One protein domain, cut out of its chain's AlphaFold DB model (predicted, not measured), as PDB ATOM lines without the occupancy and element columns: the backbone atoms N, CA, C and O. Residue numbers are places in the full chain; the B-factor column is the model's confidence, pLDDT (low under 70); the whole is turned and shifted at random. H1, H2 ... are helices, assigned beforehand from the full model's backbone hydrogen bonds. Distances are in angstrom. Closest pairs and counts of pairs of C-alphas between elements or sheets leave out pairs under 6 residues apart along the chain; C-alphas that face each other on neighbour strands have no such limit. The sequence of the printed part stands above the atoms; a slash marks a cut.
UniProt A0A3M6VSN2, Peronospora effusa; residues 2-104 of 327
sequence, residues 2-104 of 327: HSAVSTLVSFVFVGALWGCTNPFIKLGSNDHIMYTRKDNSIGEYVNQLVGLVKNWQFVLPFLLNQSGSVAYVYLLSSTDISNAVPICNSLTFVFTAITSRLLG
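Overview. This is residues 2 to 104 of the 327 residues of a protein of Peronospora effusa (UniProt A0A3M6VSN2). A long helix, H1, makes the spine; H4 runs back alongside it and H5 crosses its middle part, while short H2 and H3 form a loose head beyond its last turn, where residues 38 to 44 stick out. The printed part has 103 residues, with five named helices in the order H1 to H5 and no named strand: all helix. It is loose, with a radius of gyration of the C-alphas of 17.0 A, and elongated, spanning 55 by 30 by 20 A.

Arrangement. H1, residues 2 to 29, and H2, residues 32 to 35, meet only through their link. H2 touches H3, residues 42 to 54, closest at the C-alphas of Met 34 and Gln 48, 6.4 A. H3 and H4, residues 56 to 76, only just touch, and only at the corner by their link, with 3 pairs of C-alphas within 8 A, closest Val 53 and Val 59, 6.2 A; they stand about perpendicular, at 78 degrees. H4 touches H1, closest at the C-alphas of Gly 28 and Phe 58, 4.4 A, at a shallow tilt of 26 degrees, opposite ways. H5, residues 81 to 102, touches residues 11 to 23 of H1, closest at the C-alphas of Gly 19 and Thr 92, 4.2 A, at a steep tilt of 47 degrees, the same way. H4 and H5 are close but not clearly touching, the C-alphas of Leu 76 and Ala 84 being closest at 7.0 A. H3 and H5 are apart. Every O i to N i+4 pair is within hydrogen-bond range in H3, against 21 of 24 in H1, 14 of 17 in H4 and 17 of 18 in H5; H2 is too short for such a pair.

Along the chain. H1 begins at C-alpha 2 (317.943, 371.714, 363.778) and is 40.6 A long; H3 is 18.4 A, H4 30.3 A and H5 31.0 A, ending at C-alpha 102 (343.743, 365.468, 382.038).

Size, cuts and confidence. The two C-alphas farthest apart, of His 2 and Asp 39, are 57.6 A apart. The printed part has no cut and no long link. Mean pLDDT of the printed part is 85.3; residues 2 and 31 to 38 are under 70.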
ATOM      1  N   HIS A   2     317.878 373.013 363.081       64.75
ATOM      2  CA  HIS A   2     317.943 371.714 363.778       64.75
ATOM      3  C   HIS A   2     318.852 370.658 363.115       64.75
ATOM      4  O   HIS A   2     319.553 369.943 363.827       64.75
ATOM      5  N   SER A   3     318.902 370.585 361.777       77.88
ATOM      6  CA  SER A   3     319.781 369.644 361.060       77.88
ATOM      7  C   SER A   3     321.264 369.966 361.260       77.88
ATOM      8  O   SER A   3     322.023 369.102 361.675       77.88
ATOM      9  N   ALA A   4     321.657 371.228 361.069       80.00
ATOM     10  CA  ALA A   4     323.044 371.667 361.223       80.00
ATOM     11  C   ALA A   4     323.578 371.459 362.650       80.00
ATOM     12  O   ALA A   4     324.691 370.973 362.825       80.00
ATOM     13  N   VAL A   5     322.772 371.767 363.674       85.19
ATOM     14  CA  VAL A   5     323.156 371.530 365.076       85.19
ATOM     15  C   VAL A   5     323.325 370.033 365.350       85.19
ATOM     16  O   VAL A   5     324.300 369.641 365.982       85.19
ATOM     17  N   SER A   6     322.436 369.187 364.823       85.69
ATOM     18  CA  SER A   6     322.530 367.729 364.988       85.69
ATOM     19  C   SER A   6     323.788 367.156 364.326       85.69
ATOM     20  O   SER A   6     324.468 366.312 364.910       85.69
ATOM     21  N   THR A   7     324.151 367.659 363.144       86.56
ATOM     22  CA  THR A   7     325.390 367.291 362.448       86.56
ATOM     23  C   THR A   7     326.629 367.731 363.230       86.56
ATOM     24  O   THR A   7     327.550 366.939 363.415       86.56
ATOM     25  N   LEU A   8     326.646 368.961 363.757       88.12
ATOM     26  CA  LEU A   8     327.751 369.458 364.582       88.12
ATOM     27  C   LEU A   8     327.919 368.648 365.870       88.12
ATOM     28  O   LEU A   8     329.034 368.262 366.204       88.12
ATOM     29  N   VAL A   9     326.823 368.337 366.565       89.31
ATOM     30  CA  VAL A   9     326.853 367.481 367.762       89.31
ATOM     31  C   VAL A   9     327.376 366.089 367.417       89.31
ATOM     32  O   VAL A   9     328.171 365.536 368.173       89.31
ATOM     33  N   SER A  10     327.000 365.547 366.259       88.88
ATOM     34  CA  SER A  10     327.503 364.255 365.788       88.88
ATOM     35  C   SER A  10     329.013 364.302 365.532       88.88
ATOM     36  O   SER A  10     329.725 363.385 365.936       88.88
ATOM     37  N   PHE A  11     329.526 365.384 364.932       90.56
ATOM     38  CA  PHE A  11     330.965 365.577 364.740       90.56
ATOM     39  C   PHE A  11     331.705 365.657 366.071       90.56
ATOM     40  O   PHE A  11     332.682 364.936 366.264       90.56
ATOM     41  N   VAL A  12     331.199 366.481 366.997       91.94
ATOM     42  CA  VAL A  12     331.714 366.616 368.368       91.94
ATOM     43  C   VAL A  12     331.771 365.264 369.065       91.94
ATOM     44  O   VAL A  12     332.803 364.909 369.626       91.94
ATOM     45  N   PHE A  13     330.693 364.489 368.974       90.88
ATOM     46  CA  PHE A  13     330.608 363.165 369.565       90.88
ATOM     47  C   PHE A  13     331.644 362.209 368.972       90.88
ATOM     48  O   PHE A  13     332.424 361.645 369.728       90.88
ATOM     49  N   VAL A  14     331.715 362.065 367.644       91.75
ATOM     50  CA  VAL A  14     332.669 361.153 366.986       91.75
ATOM     51  C   VAL A  14     334.118 361.551 367.278       91.75
ATOM     52  O   VAL A  14     334.926 360.697 367.640       91.75
ATOM     53  N   GLY A  15     334.441 362.845 367.187       91.94
ATOM     54  CA  GLY A  15     335.780 363.344 367.496       91.94
ATOM     55  C   GLY A  15     336.162 363.152 368.965       91.94
ATOM     56  O   GLY A  15     337.308 362.816 369.252       91.94
ATOM     57  N   ALA A  16     335.217 363.305 369.901       91.81
ATOM     58  CA  ALA A  16     335.450 363.014 371.317       91.81
ATOM     59  C   ALA A  16     335.662 361.520 371.552       91.81
ATOM     60  O   ALA A  16     336.557 361.126 372.293       91.81
ATOM     61  N   LEU A  17     334.866 360.682 370.891       91.19
ATOM     62  CA  LEU A  17     334.912 359.235 371.037       91.19
ATOM     63  C   LEU A  17     336.279 358.686 370.608       91.19
ATOM     64  O   LEU A  17     336.902 357.978 371.387       91.19
ATOM     65  N   TRP A  18     336.786 359.092 369.440       91.50
ATOM     66  CA  TRP A  18     338.135 358.734 368.979       91.50
ATOM     67  C   TRP A  18     339.257 359.444 369.741       91.50
ATOM     68  O   TRP A  18     340.283 358.836 370.059       91.50
ATOM     69  N   GLY A  19     339.091 360.732 370.040       92.12
ATOM     70  CA  GLY A  19     340.135 361.521 370.687       92.12
ATOM     71  C   GLY A  19     340.395 361.084 372.125       92.12
ATOM     72  O   GLY A  19     341.545 360.973 372.543       92.12
ATOM     73  N   CYS A  20     339.340 360.770 372.877       91.50
ATOM     74  CA  CYS A  20     339.465 360.327 374.260       91.50
ATOM     75  C   CYS A  20     339.982 358.887 374.364       91.50
ATOM     76  O   CYS A  20     340.713 358.574 375.300       91.50
ATOM     77  N   THR A  21     339.646 357.992 373.428       93.25
ATOM     78  CA  THR A  21     340.073 356.586 373.521       93.25
ATOM     79  C   THR A  21     341.573 356.402 373.359       93.25
ATOM     80  O   THR A  21     342.143 355.534 374.017       93.25
ATOM     81  N   ASN A  22     342.233 357.219 372.535       88.38
ATOM     82  CA  ASN A  22     343.650 357.037 372.215       88.38
ATOM     83  C   ASN A  22     344.568 357.101 373.458       88.38
ATOM     84  O   ASN A  22     345.343 356.159 373.661       88.38
ATOM     85  N   PRO A  23     344.468 358.109 374.347       89.12
ATOM     86  CA  PRO A  23     345.247 358.128 375.590       89.12
ATOM     87  C   PRO A  23     344.906 356.979 376.550       89.12
ATOM     88  O   PRO A  23     345.798 356.414 377.181       89.12
ATOM     89  N   PHE A  24     343.638 356.558 376.632       88.44
ATOM     90  CA  PHE A  24     343.256 355.431 377.493       88.44
ATOM     91  C   PHE A  24     343.810 354.088 377.002       88.44
ATOM     92  O   PHE A  24     344.267 353.285 377.814       88.44
ATOM     93  N   ILE A  25     343.833 353.853 375.685       88.38
ATOM     94  CA  ILE A  25     344.477 352.667 375.091       88.38
ATOM     95  C   ILE A  25     345.967 352.661 375.448       88.38
ATOM     96  O   ILE A  25     346.507 351.616 375.816       88.38
ATOM     97  N   LYS A  26     346.634 353.821 375.375       84.31
ATOM     98  CA  LYS A  26     348.052 353.961 375.727       84.31
ATOM     99  C   LYS A  26     348.310 353.615 377.194       84.31
ATOM    100  O   LYS A  26     349.219 352.833 377.464       84.31
ATOM    101  N   LEU A  27     347.480 354.096 378.121       81.50
ATOM    102  CA  LEU A  27     347.555 353.685 379.526       81.50
ATOM    103  C   LEU A  27     347.345 352.181 379.712       81.50
ATOM    104  O   LEU A  27     348.152 351.534 380.374       81.50
ATOM    105  N   GLY A  28     346.291 351.618 379.111       81.38
ATOM    106  CA  GLY A  28     345.984 350.190 379.220       81.38
ATOM    107  C   GLY A  28     347.070 349.295 378.615       81.38
ATOM    108  O   GLY A  28     347.212 348.141 379.010       81.38
ATOM    109  N   SER A  29     347.871 349.826 377.689       78.50
ATOM    110  CA  SER A  29     348.972 349.108 377.038       78.50
ATOM    111  C   SER A  29     350.283 349.126 377.832       78.50
ATOM    112  O   SER A  29     351.172 348.339 377.521       78.50
ATOM    113  N   ASN A  30     350.424 349.989 378.845       70.56
ATOM    114  CA  ASN A  30     351.634 350.070 379.677       70.56
ATOM    115  C   ASN A  30     351.762 348.913 380.680       70.56
ATOM    116  O   ASN A  30     352.756 348.833 381.404       70.56
ATOM    117  N   ASP A  31     350.776 348.019 380.732       63.44
ATOM    118  CA  ASP A  31     350.795 346.895 381.652       63.44
ATOM    119  C   ASP A  31     351.918 345.901 381.294       63.44
ATOM    120  O   ASP A  31     352.144 345.545 380.130       63.44
ATOM    121  N   HIS A  32     352.647 345.442 382.313       55.62
ATOM    122  CA  HIS A  32     353.929 344.725 382.194       55.62
ATOM    123  C   HIS A  32     353.814 343.367 381.453       55.62
ATOM    124  O   HIS A  32     354.813 342.734 381.089       55.62
ATOM    125  N   ILE A  33     352.584 342.916 381.200       60.19
ATOM    126  CA  ILE A  33     352.234 341.699 380.459       60.19
ATOM    127  C   ILE A  33     352.551 341.837 378.955       60.19
ATOM    128  O   ILE A  33     352.894 340.845 378.317       60.19
ATOM    129  N   MET A  34     352.493 343.046 378.380       60.59
ATOM    130  CA  MET A  34     352.635 343.234 376.924       60.59
ATOM    131  C   MET A  34     354.087 343.256 376.437       60.59
ATOM    132  O   MET A  34     354.391 342.732 375.366       60.59
ATOM    133  N   TYR A  35     355.003 343.819 377.228       59.09
ATOM    134  CA  TYR A  35     356.402 344.010 376.819       59.09
ATOM    135  C   TYR A  35     357.348 342.886 377.268       59.09
ATOM    136  O   TYR A  35     358.512 342.861 376.875       59.09
ATOM    137  N   THR A  36     356.864 341.912 378.043       62.72
ATOM    138  CA  THR A  36     357.666 340.770 378.514       62.72
ATOM    139  C   THR A  36     357.599 339.590 377.551       62.72
ATOM    140  O   THR A  36     357.188 338.483 377.896       62.72
ATOM    141  N   ARG A  37     358.017 339.810 376.303       62.22
ATOM    142  CA  ARG A  37     358.168 338.717 375.344       62.22
ATOM    143  C   ARG A  37     359.467 337.960 375.607       62.22
ATOM    144  O   ARG A  37     360.532 338.574 375.603       62.22
ATOM    145  N   LYS A  38     359.386 336.646 375.829       65.31
ATOM    146  CA  LYS A  38     360.567 335.811 376.092       65.31
ATOM    147  C   LYS A  38     361.069 335.130 374.816       65.31
ATOM    148  O   LYS A  38     362.273 335.132 374.594       65.31
ATOM    149  N   ASP A  39     360.165 334.676 373.943       74.69
ATOM    150  CA  ASP A  39     360.456 333.902 372.734       74.69
ATOM    151  C   ASP A  39     359.625 334.316 371.495       74.69
ATOM    152  O   ASP A  39     358.603 335.004 371.540       74.69
ATOM    153  N   ASN A  40     360.040 333.822 370.321       76.75
ATOM    154  CA  ASN A  40     359.334 334.018 369.046       76.75
ATOM    155  C   ASN A  40     358.271 332.942 368.734       76.75
ATOM    156  O   ASN A  40     357.889 332.753 367.578       76.75
ATOM    157  N   SER A  41     357.793 332.218 369.749       86.06
ATOM    158  CA  SER A  41     356.833 331.120 369.578       86.06
ATOM    159  C   SER A  41     355.401 331.619 369.347       86.06
ATOM    160  O   SER A  41     354.962 332.596 369.952       86.06
ATOM    161  N   ILE A  42     354.636 330.898 368.518       86.94
ATOM    162  CA  ILE A  42     353.199 331.144 368.281       86.94
ATOM    163  C   ILE A  42     352.400 331.042 369.589       86.94
ATOM    164  O   ILE A  42     351.462 331.804 369.798       86.94
ATOM    165  N   GLY A  43     352.809 330.156 370.502       84.75
ATOM    166  CA  GLY A  43     352.161 330.018 371.807       84.75
ATOM    167  C   GLY A  43     352.258 331.282 372.667       84.75
ATOM    168  O   GLY A  43     351.298 331.627 373.351       84.75
ATOM    169  N   GLU A  44     353.367 332.020 372.586       82.44
ATOM    170  CA  GLU A  44     353.509 333.284 373.316       82.44
ATOM    171  C   GLU A  44     352.658 334.397 372.714       82.44
ATOM    172  O   GLU A  44     352.048 335.154 373.463       82.44
ATOM    173  N   TYR A  45     352.532 334.452 371.384       83.50
ATOM    174  CA  TYR A  45     351.611 335.384 370.726       83.50
ATOM    175  C   TYR A  45     350.163 335.159 371.167       83.50
ATOM    176  O   TYR A  45     349.450 336.117 371.451       83.50
ATOM    177  N   VAL A  46     349.728 333.897 371.254       87.69
ATOM    178  CA  VAL A  46     348.378 333.566 371.730       87.69
ATOM    179  C   VAL A  46     348.217 333.946 373.202       87.69
ATOM    180  O   VAL A  46     347.197 334.520 373.567       87.69
ATOM    181  N   ASN A  47     349.220 333.689 374.046       84.31
ATOM    182  CA  ASN A  47     349.156 334.053 375.461       84.31
ATOM    183  C   ASN A  47     349.109 335.578 375.670       84.31
ATOM    184  O   ASN A  47     348.313 336.065 376.470       84.31
ATOM    185  N   GLN A  48     349.891 336.340 374.902       83.69
ATOM    186  CA  GLN A  48     349.839 337.805 374.889       83.69
ATOM    187  C   GLN A  48     348.476 338.314 374.413       83.69
ATOM    188  O   GLN A  48     347.896 339.188 375.050       83.69
ATOM    189  N   LEU A  49     347.922 337.725 373.347       85.81
ATOM    190  CA  LEU A  49     346.597 338.078 372.840       85.81
ATOM    191  C   LEU A  49     345.502 337.809 373.881       85.81
ATOM    192  O   LEU A  49     344.640 338.655 374.105       85.81
ATOM    193  N   VAL A  50     345.550 336.662 374.561       86.75
ATOM    194  CA  VAL A  50     344.612 336.336 375.646       86.75
ATOM    195  C   VAL A  50     344.785 337.295 376.826       86.75
ATOM    196  O   VAL A  50     343.788 337.728 377.402       86.75
ATOM    197  N   GLY A  51     346.022 337.659 377.172       83.69
ATOM    198  CA  GLY A  51     346.311 338.674 378.187       83.69
ATOM    199  C   GLY A  51     345.730 340.041 377.826       83.69
ATOM    200  O   GLY A  51     345.135 340.698 378.675       83.69
ATOM    201  N   LEU A  52     345.813 340.429 376.552       85.38
ATOM    202  CA  LEU A  52     345.300 341.704 376.053       85.38
ATOM    203  C   LEU A  52     343.774 341.745 376.100       85.38
ATOM    204  O   LEU A  52     343.200 342.714 376.582       85.38
ATOM    205  N   VAL A  53     343.117 340.666 375.668       87.06
ATOM    206  CA  VAL A  53     341.650 340.544 375.691       87.06
ATOM    207  C   VAL A  53     341.103 340.447 377.122       87.06
ATOM    208  O   VAL A  53     339.970 340.843 377.380       87.06
ATOM    209  N   LYS A  54     341.890 339.951 378.082       86.06
ATOM    210  CA  LYS A  54     341.512 339.963 379.505       86.06
ATOM    211  C   LYS A  54     341.750 341.314 380.181       86.06
ATOM    212  O   LYS A  54     341.170 341.561 381.238       86.06
ATOM    213  N   ASN A  55     342.566 342.189 379.593       86.38
ATOM    214  CA  ASN A  55     342.812 343.515 380.134       86.38
ATOM    215  C   ASN A  55     341.654 344.465 379.789       86.38
ATOM    216  O   ASN A  55     341.621 345.091 378.729       86.38
ATOM    217  N   TRP A  56     340.708 344.603 380.715       86.12
ATOM    218  CA  TRP A  56     339.551 345.485 380.551       86.12
ATOM    219  C   TRP A  56     339.939 346.961 380.356       86.12
ATOM    220  O   TRP A  56     339.229 347.670 379.646       86.12
ATOM    221  N   GLN A  57     341.075 347.411 380.913       87.25
ATOM    222  CA  GLN A  57     341.573 348.783 380.740       87.25
ATOM    223  C   GLN A  57     342.014 349.063 379.303       87.25
ATOM    224  O   GLN A  57     342.018 350.212 378.878       87.25
ATOM    225  N   PHE A  58     342.354 348.023 378.540       88.81
ATOM    226  CA  PHE A  58     342.652 348.124 377.116       88.81
ATOM    227  C   PHE A  58     341.411 347.859 376.253       88.81
ATOM    228  O   PHE A  58     341.107 348.621 375.336       88.81
ATOM    229  N   VAL A  59     340.672 346.784 376.551       90.44
ATOM    230  CA  VAL A  59     339.545 346.325 375.723       90.44
ATOM    231  C   VAL A  59     338.409 347.335 375.694       90.44
ATOM    232  O   VAL A  59     337.838 347.563 374.630       90.44
ATOM    233  N   LEU A  60     338.076 347.961 376.825       89.94
ATOM    234  CA  LEU A  60     336.963 348.906 376.880       89.94
ATOM    235  C   LEU A  60     337.234 350.151 376.012       89.94
ATOM    236  O   LEU A  60     336.412 350.427 375.134       89.94
ATOM    237  N   PRO A  61     338.380 350.852 376.137       91.00
ATOM    238  CA  PRO A  61     338.740 351.929 375.215       91.00
ATOM    239  C   PRO A  61     338.862 351.478 373.757       91.00
ATOM    240  O   PRO A  61     338.464 352.211 372.858       91.00
ATOM    241  N   PHE A  62     339.370 350.268 373.502       90.38
ATOM    242  CA  PHE A  62     339.490 349.727 372.148       90.38
ATOM    243  C   PHE A  62     338.127 349.489 371.481       90.38
ATOM    244  O   PHE A  62     337.926 349.878 370.332       90.38
ATOM    245  N   LEU A  63     337.172 348.879 372.187       90.88
ATOM    246  CA  LEU A  63     335.820 348.654 371.665       90.88
ATOM    247  C   LEU A  63     335.083 349.972 371.435       90.88
ATOM    248  O   LEU A  63     334.381 350.117 370.434       90.88
ATOM    249  N   LEU A  64     335.282 350.941 372.329       89.56
ATOM    250  CA  LEU A  64     334.750 352.288 372.175       89.56
ATOM    251  C   LEU A  64     335.368 352.959 370.934       89.56
ATOM    252  O   LEU A  64     334.648 353.459 370.081       89.56
ATOM    253  N   ASN A  65     336.677 352.838 370.715       91.94
ATOM    254  CA  ASN A  65     337.322 353.348 369.503       91.94
ATOM    255  C   ASN A  65     336.731 352.742 368.210       91.94
ATOM    256  O   ASN A  65     336.513 353.454 367.227       91.94
ATOM    257  N   GLN A  66     336.406 351.444 368.212       90.81
ATOM    258  CA  GLN A  66     335.771 350.792 367.060       90.81
ATOM    259  C   GLN A  66     334.316 351.218 366.841       90.81
ATOM    260  O   GLN A  66     333.877 351.314 365.694       90.81
ATOM    261  N   SER A  67     333.567 351.517 367.906       90.50
ATOM    262  CA  SER A  67     332.214 352.066 367.757       90.50
ATOM    263  C   SER A  67     332.234 353.468 367.137       90.50
ATOM    264  O   SER A  67     331.320 353.813 366.386       90.50
ATOM    265  N   GLY A  68     333.321 354.223 367.336       88.50
ATOM    266  CA  GLY A  68     333.579 355.488 366.642       88.50
ATOM    267  C   GLY A  68     333.559 355.349 365.118       88.50
ATOM    268  O   GLY A  68     332.953 356.178 364.443       88.50
ATOM    269  N   SER A  69     334.104 354.257 364.569       89.06
ATOM    270  CA  SER A  69     334.062 353.973 363.126       89.06
ATOM    271  C   SER A  69     332.631 353.780 362.612       89.06
ATOM    272  O   SER A  69     332.285 354.269 361.539       89.06
ATOM    273  N   VAL A  70     331.772 353.110 363.387       89.56
ATOM    274  CA  VAL A  70     330.355 352.908 363.032       89.56
ATOM    275  C   VAL A  70     329.598 354.236 363.065       89.56
ATOM    276  O   VAL A  70     328.867 354.558 362.128       89.56
ATOM    277  N   ALA A  71     329.816 355.036 364.111       87.75
ATOM    278  CA  ALA A  71     329.229 356.367 364.228       87.75
ATOM    279  C   ALA A  71     329.698 357.298 363.096       87.75
ATOM    280  O   ALA A  71     328.898 358.055 362.551       87.75
ATOM    281  N   TYR A  72     330.964 357.196 362.684       88.81
ATOM    282  CA  TYR A  72     331.512 357.963 361.571       88.81
ATOM    283  C   TYR A  72     330.884 357.583 360.225       88.81
ATOM    284  O   TYR A  72     330.510 358.467 359.461       88.81
ATOM    285  N   VAL A  73     330.688 356.288 359.951       89.94
ATOM    286  CA  VAL A  73     329.993 355.833 358.730       89.94
ATOM    287  C   VAL A  73     328.557 356.356 358.681       89.94
ATOM    288  O   VAL A  73     328.106 356.817 357.634       89.94
ATOM    289  N   TYR A  74     327.851 356.354 359.814       87.00
ATOM    290  CA  TYR A  74     326.519 356.957 359.900       87.00
ATOM    291  C   TYR A  74     326.550 358.467 359.598       87.00
ATOM    292  O   TYR A  74     325.664 359.000 358.930       87.00
ATOM    293  N   LEU A  75     327.609 359.152 360.027       84.19
ATOM    294  CA  LEU A  75     327.807 360.582 359.811       84.19
ATOM    295  C   LEU A  75     328.097 360.913 358.336       84.19
ATOM    296  O   LEU A  75     327.532 361.867 357.798       84.19
ATOM    297  N   LEU A  76     328.874 360.071 357.648       83.81
ATOM    298  CA  LEU A  76     329.102 360.171 356.200       83.81
ATOM    299  C   LEU A  76     327.825 359.973 355.376       83.81
ATOM    300  O   LEU A  76     327.726 360.495 354.271       83.81
ATOM    301  N   SER A  77     326.819 359.270 355.909       83.44
ATOM    302  CA  SER A  77     325.515 359.160 355.244       83.44
ATOM    303  C   SER A  77     324.757 360.492 355.189       83.44
ATOM    304  O   SER A  77     323.822 360.615 354.402       83.44
ATOM    305  N   SER A  78     325.109 361.460 356.041       79.31
ATOM    306  CA  SER A  78     324.368 362.717 356.213       79.31
ATOM    307  C   SER A  78     325.188 363.965 355.871       79.31
ATOM    308  O   SER A  78     324.674 365.078 355.968       79.31
ATOM    309  N   THR A  79     326.479 363.835 355.554       85.25
ATOM    310  CA  THR A  79     327.382 364.973 355.317       85.25
ATOM    311  C   THR A  79     328.480 364.610 354.329       85.25
ATOM    312  O   THR A  79     328.983 363.489 354.337       85.25
ATOM    313  N   ASP A  80     328.884 365.582 353.512       86.00
ATOM    314  CA  ASP A  80     329.937 365.400 352.519       86.00
ATOM    315  C   ASP A  80     331.262 364.981 353.160       86.00
ATOM    316  O   ASP A  80     331.759 365.601 354.109       86.00
ATOM    317  N   ILE A  81     331.872 363.954 352.574       84.75
ATOM    318  CA  ILE A  81     333.136 363.359 353.025       84.75
ATOM    319  C   ILE A  81     334.241 364.426 353.109       84.75
ATOM    320  O   ILE A  81     335.012 364.447 354.070       84.75
ATOM    321  N   SER A  82     334.271 365.363 352.154       88.44
ATOM    322  CA  SER A  82     335.255 366.452 352.078       88.44
ATOM    323  C   SER A  82     335.225 367.395 353.282       88.44
ATOM    324  O   SER A  82     336.263 367.932 353.656       88.44
ATOM    325  N   ASN A  83     334.062 367.570 353.914       84.06
ATOM    326  CA  ASN A  83     333.917 368.385 355.121       84.06
ATOM    327  C   ASN A  83     334.093 367.536 356.384       84.06
ATOM    328  O   ASN A  83     334.701 367.971 357.360       84.06
ATOM    329  N   ALA A  84     333.586 366.303 356.361       87.50
ATOM    330  CA  ALA A  84     333.596 365.419 357.515       87.50
ATOM    331  C   ALA A  84     335.006 364.976 357.931       87.50
ATOM    332  O   ALA A  84     335.317 364.960 359.122       87.50
ATOM    333  N   VAL A  85     335.864 364.618 356.969       88.44
ATOM    334  CA  VAL A  85     337.218 364.109 357.250       88.44
ATOM    335  C   VAL A  85     338.086 365.155 357.973       88.44
ATOM    336  O   VAL A  85     338.608 364.828 359.044       88.44
ATOM    337  N   PRO A  86     338.230 366.406 357.484       91.94
ATOM    338  CA  PRO A  86     339.078 367.393 358.150       91.94
ATOM    339  C   PRO A  86     338.545 367.793 359.528       91.94
ATOM    340  O   PRO A  86     339.315 367.844 360.485       91.94
ATOM    341  N   ILE A  87     337.226 368.007 359.655       90.56
ATOM    342  CA  ILE A  87     336.598 368.424 360.918       90.56
ATOM    343  C   ILE A  87     336.788 367.348 361.994       90.56
ATOM    344  O   ILE A  87     337.258 367.660 363.089       90.56
ATOM    345  N   CYS A  88     336.487 366.080 361.687       90.69
ATOM    346  CA  CYS A  88     336.687 364.975 362.627       90.69
ATOM    347  C   CYS A  88     338.150 364.825 363.039       90.69
ATOM    348  O   CYS A  88     338.430 364.628 364.220       90.69
ATOM    349  N   ASN A  89     339.085 364.913 362.091       91.44
ATOM    350  CA  ASN A  89     340.505 364.727 362.377       91.44
ATOM    351  C   ASN A  89     341.049 365.832 363.300       91.44
ATOM    352  O   ASN A  89     341.699 365.546 364.305       91.44
ATOM    353  N   SER A  90     340.713 367.096 363.018       94.38
ATOM    354  CA  SER A  90     341.087 368.229 363.873       94.38
ATOM    355  C   SER A  90     340.483 368.118 365.271       94.38
ATOM    356  O   SER A  90     341.166 368.323 366.272       94.38
ATOM    357  N   LEU A  91     339.210 367.747 365.356       91.75
ATOM    358  CA  LEU A  91     338.514 367.595 366.623       91.75
ATOM    359  C   LEU A  91     339.057 366.416 367.450       91.75
ATOM    360  O   LEU A  91     339.229 366.542 368.661       91.75
ATOM    361  N   THR A  92     339.402 365.307 366.791       93.38
ATOM    362  CA  THR A  92     340.078 364.155 367.409       93.38
ATOM    363  C   THR A  92     341.395 364.585 368.044       93.38
ATOM    364  O   THR A  92     341.678 364.206 369.180       93.38
ATOM    365  N   PHE A  93     342.184 365.421 367.360       92.81
ATOM    366  CA  PHE A  93     343.428 365.960 367.912       92.81
ATOM    367  C   PHE A  93     343.182 366.821 369.157       92.81
ATOM    368  O   PHE A  93     343.854 366.635 370.170       92.81
ATOM    369  N   VAL A  94     342.183 367.710 369.118       94.25
ATOM    370  CA  VAL A  94     341.811 368.552 370.268       94.25
ATOM    371  C   VAL A  94     341.408 367.695 371.469       94.25
ATOM    372  O   VAL A  94     341.934 367.886 372.564       94.25
ATOM    373  N   PHE A  95     340.526 366.714 371.277       94.06
ATOM    374  CA  PHE A  95     340.105 365.827 372.363       94.06
ATOM    375  C   PHE A  95     341.227 364.917 372.860       94.06
ATOM    376  O   PHE A  95     341.316 364.685 374.065       94.06
ATOM    377  N   THR A  96     342.120 364.466 371.976       92.94
ATOM    378  CA  THR A  96     343.330 363.731 372.373       92.94
ATOM    379  C   THR A  96     344.204 364.602 373.268       92.94
ATOM    380  O   THR A  96     344.588 364.164 374.346       92.94
ATOM    381  N   ALA A  97     344.458 365.857 372.887       91.06
ATOM    382  CA  ALA A  97     345.273 366.782 373.672       91.06
ATOM    383  C   ALA A  97     344.652 367.093 375.044       91.06
ATOM    384  O   ALA A  97     345.353 367.072 376.057       91.06
ATOM    385  N   ILE A  98     343.337 367.339 375.096       92.56
ATOM    386  CA  ILE A  98     342.608 367.559 376.355       92.56
ATOM    387  C   ILE A  98     342.703 366.316 377.240       92.56
ATOM    388  O   ILE A  98     343.065 366.424 378.409       92.56
ATOM    389  N   THR A  99     342.429 365.138 376.683       91.19
ATOM    390  CA  THR A  99     342.430 363.882 377.439       91.19
ATOM    391  C   THR A  99     343.830 363.546 377.939       91.19
ATOM    392  O   THR A  99     343.988 363.270 379.121       91.19
ATOM    393  N   SER A 100     344.861 363.661 377.098       88.75
ATOM    394  CA  SER A 100     346.260 363.481 377.503       88.75
ATOM    395  C   SER A 100     346.669 364.445 378.619       88.75
ATOM    396  O   SER A 100     347.348 364.031 379.558       88.75
ATOM    397  N   ARG A 101     346.222 365.708 378.560       88.12
ATOM    398  CA  ARG A 101     346.480 366.695 379.618       88.12
ATOM    399  C   ARG A 101     345.767 366.340 380.923       88.12
ATOM    400  O   ARG A 101     346.379 366.447 381.981       88.12
ATOM    401  N   LEU A 102     344.505 365.911 380.862       89.44
ATOM    402  CA  LEU A 102     343.743 365.468 382.038       89.44
ATOM    403  C   LEU A 102     344.355 364.225 382.688       89.44
ATOM    404  O   LEU A 102     344.309 364.074 383.904       89.44
ATOM    405  N   LEU A 103     344.955 363.358 381.878       85.06
ATOM    406  CA  LEU A 103     345.617 362.136 382.316       85.06
ATOM    407  C   LEU A 103     347.014 362.383 382.906       85.06
ATOM    408  O   LEU A 103     347.650 361.446 383.382       85.06
ATOM    409  N   GLY A 104     347.495 363.631 382.873       79.69
ATOM    410  CA  GLY A 104     348.816 364.010 383.367       79.69
ATOM    411  C   GLY A 104     349.966 363.453 382.525       79.69
ATOM    412  O   GLY A 104     351.101 363.404 383.004       79.69
TER     413      GLY A 104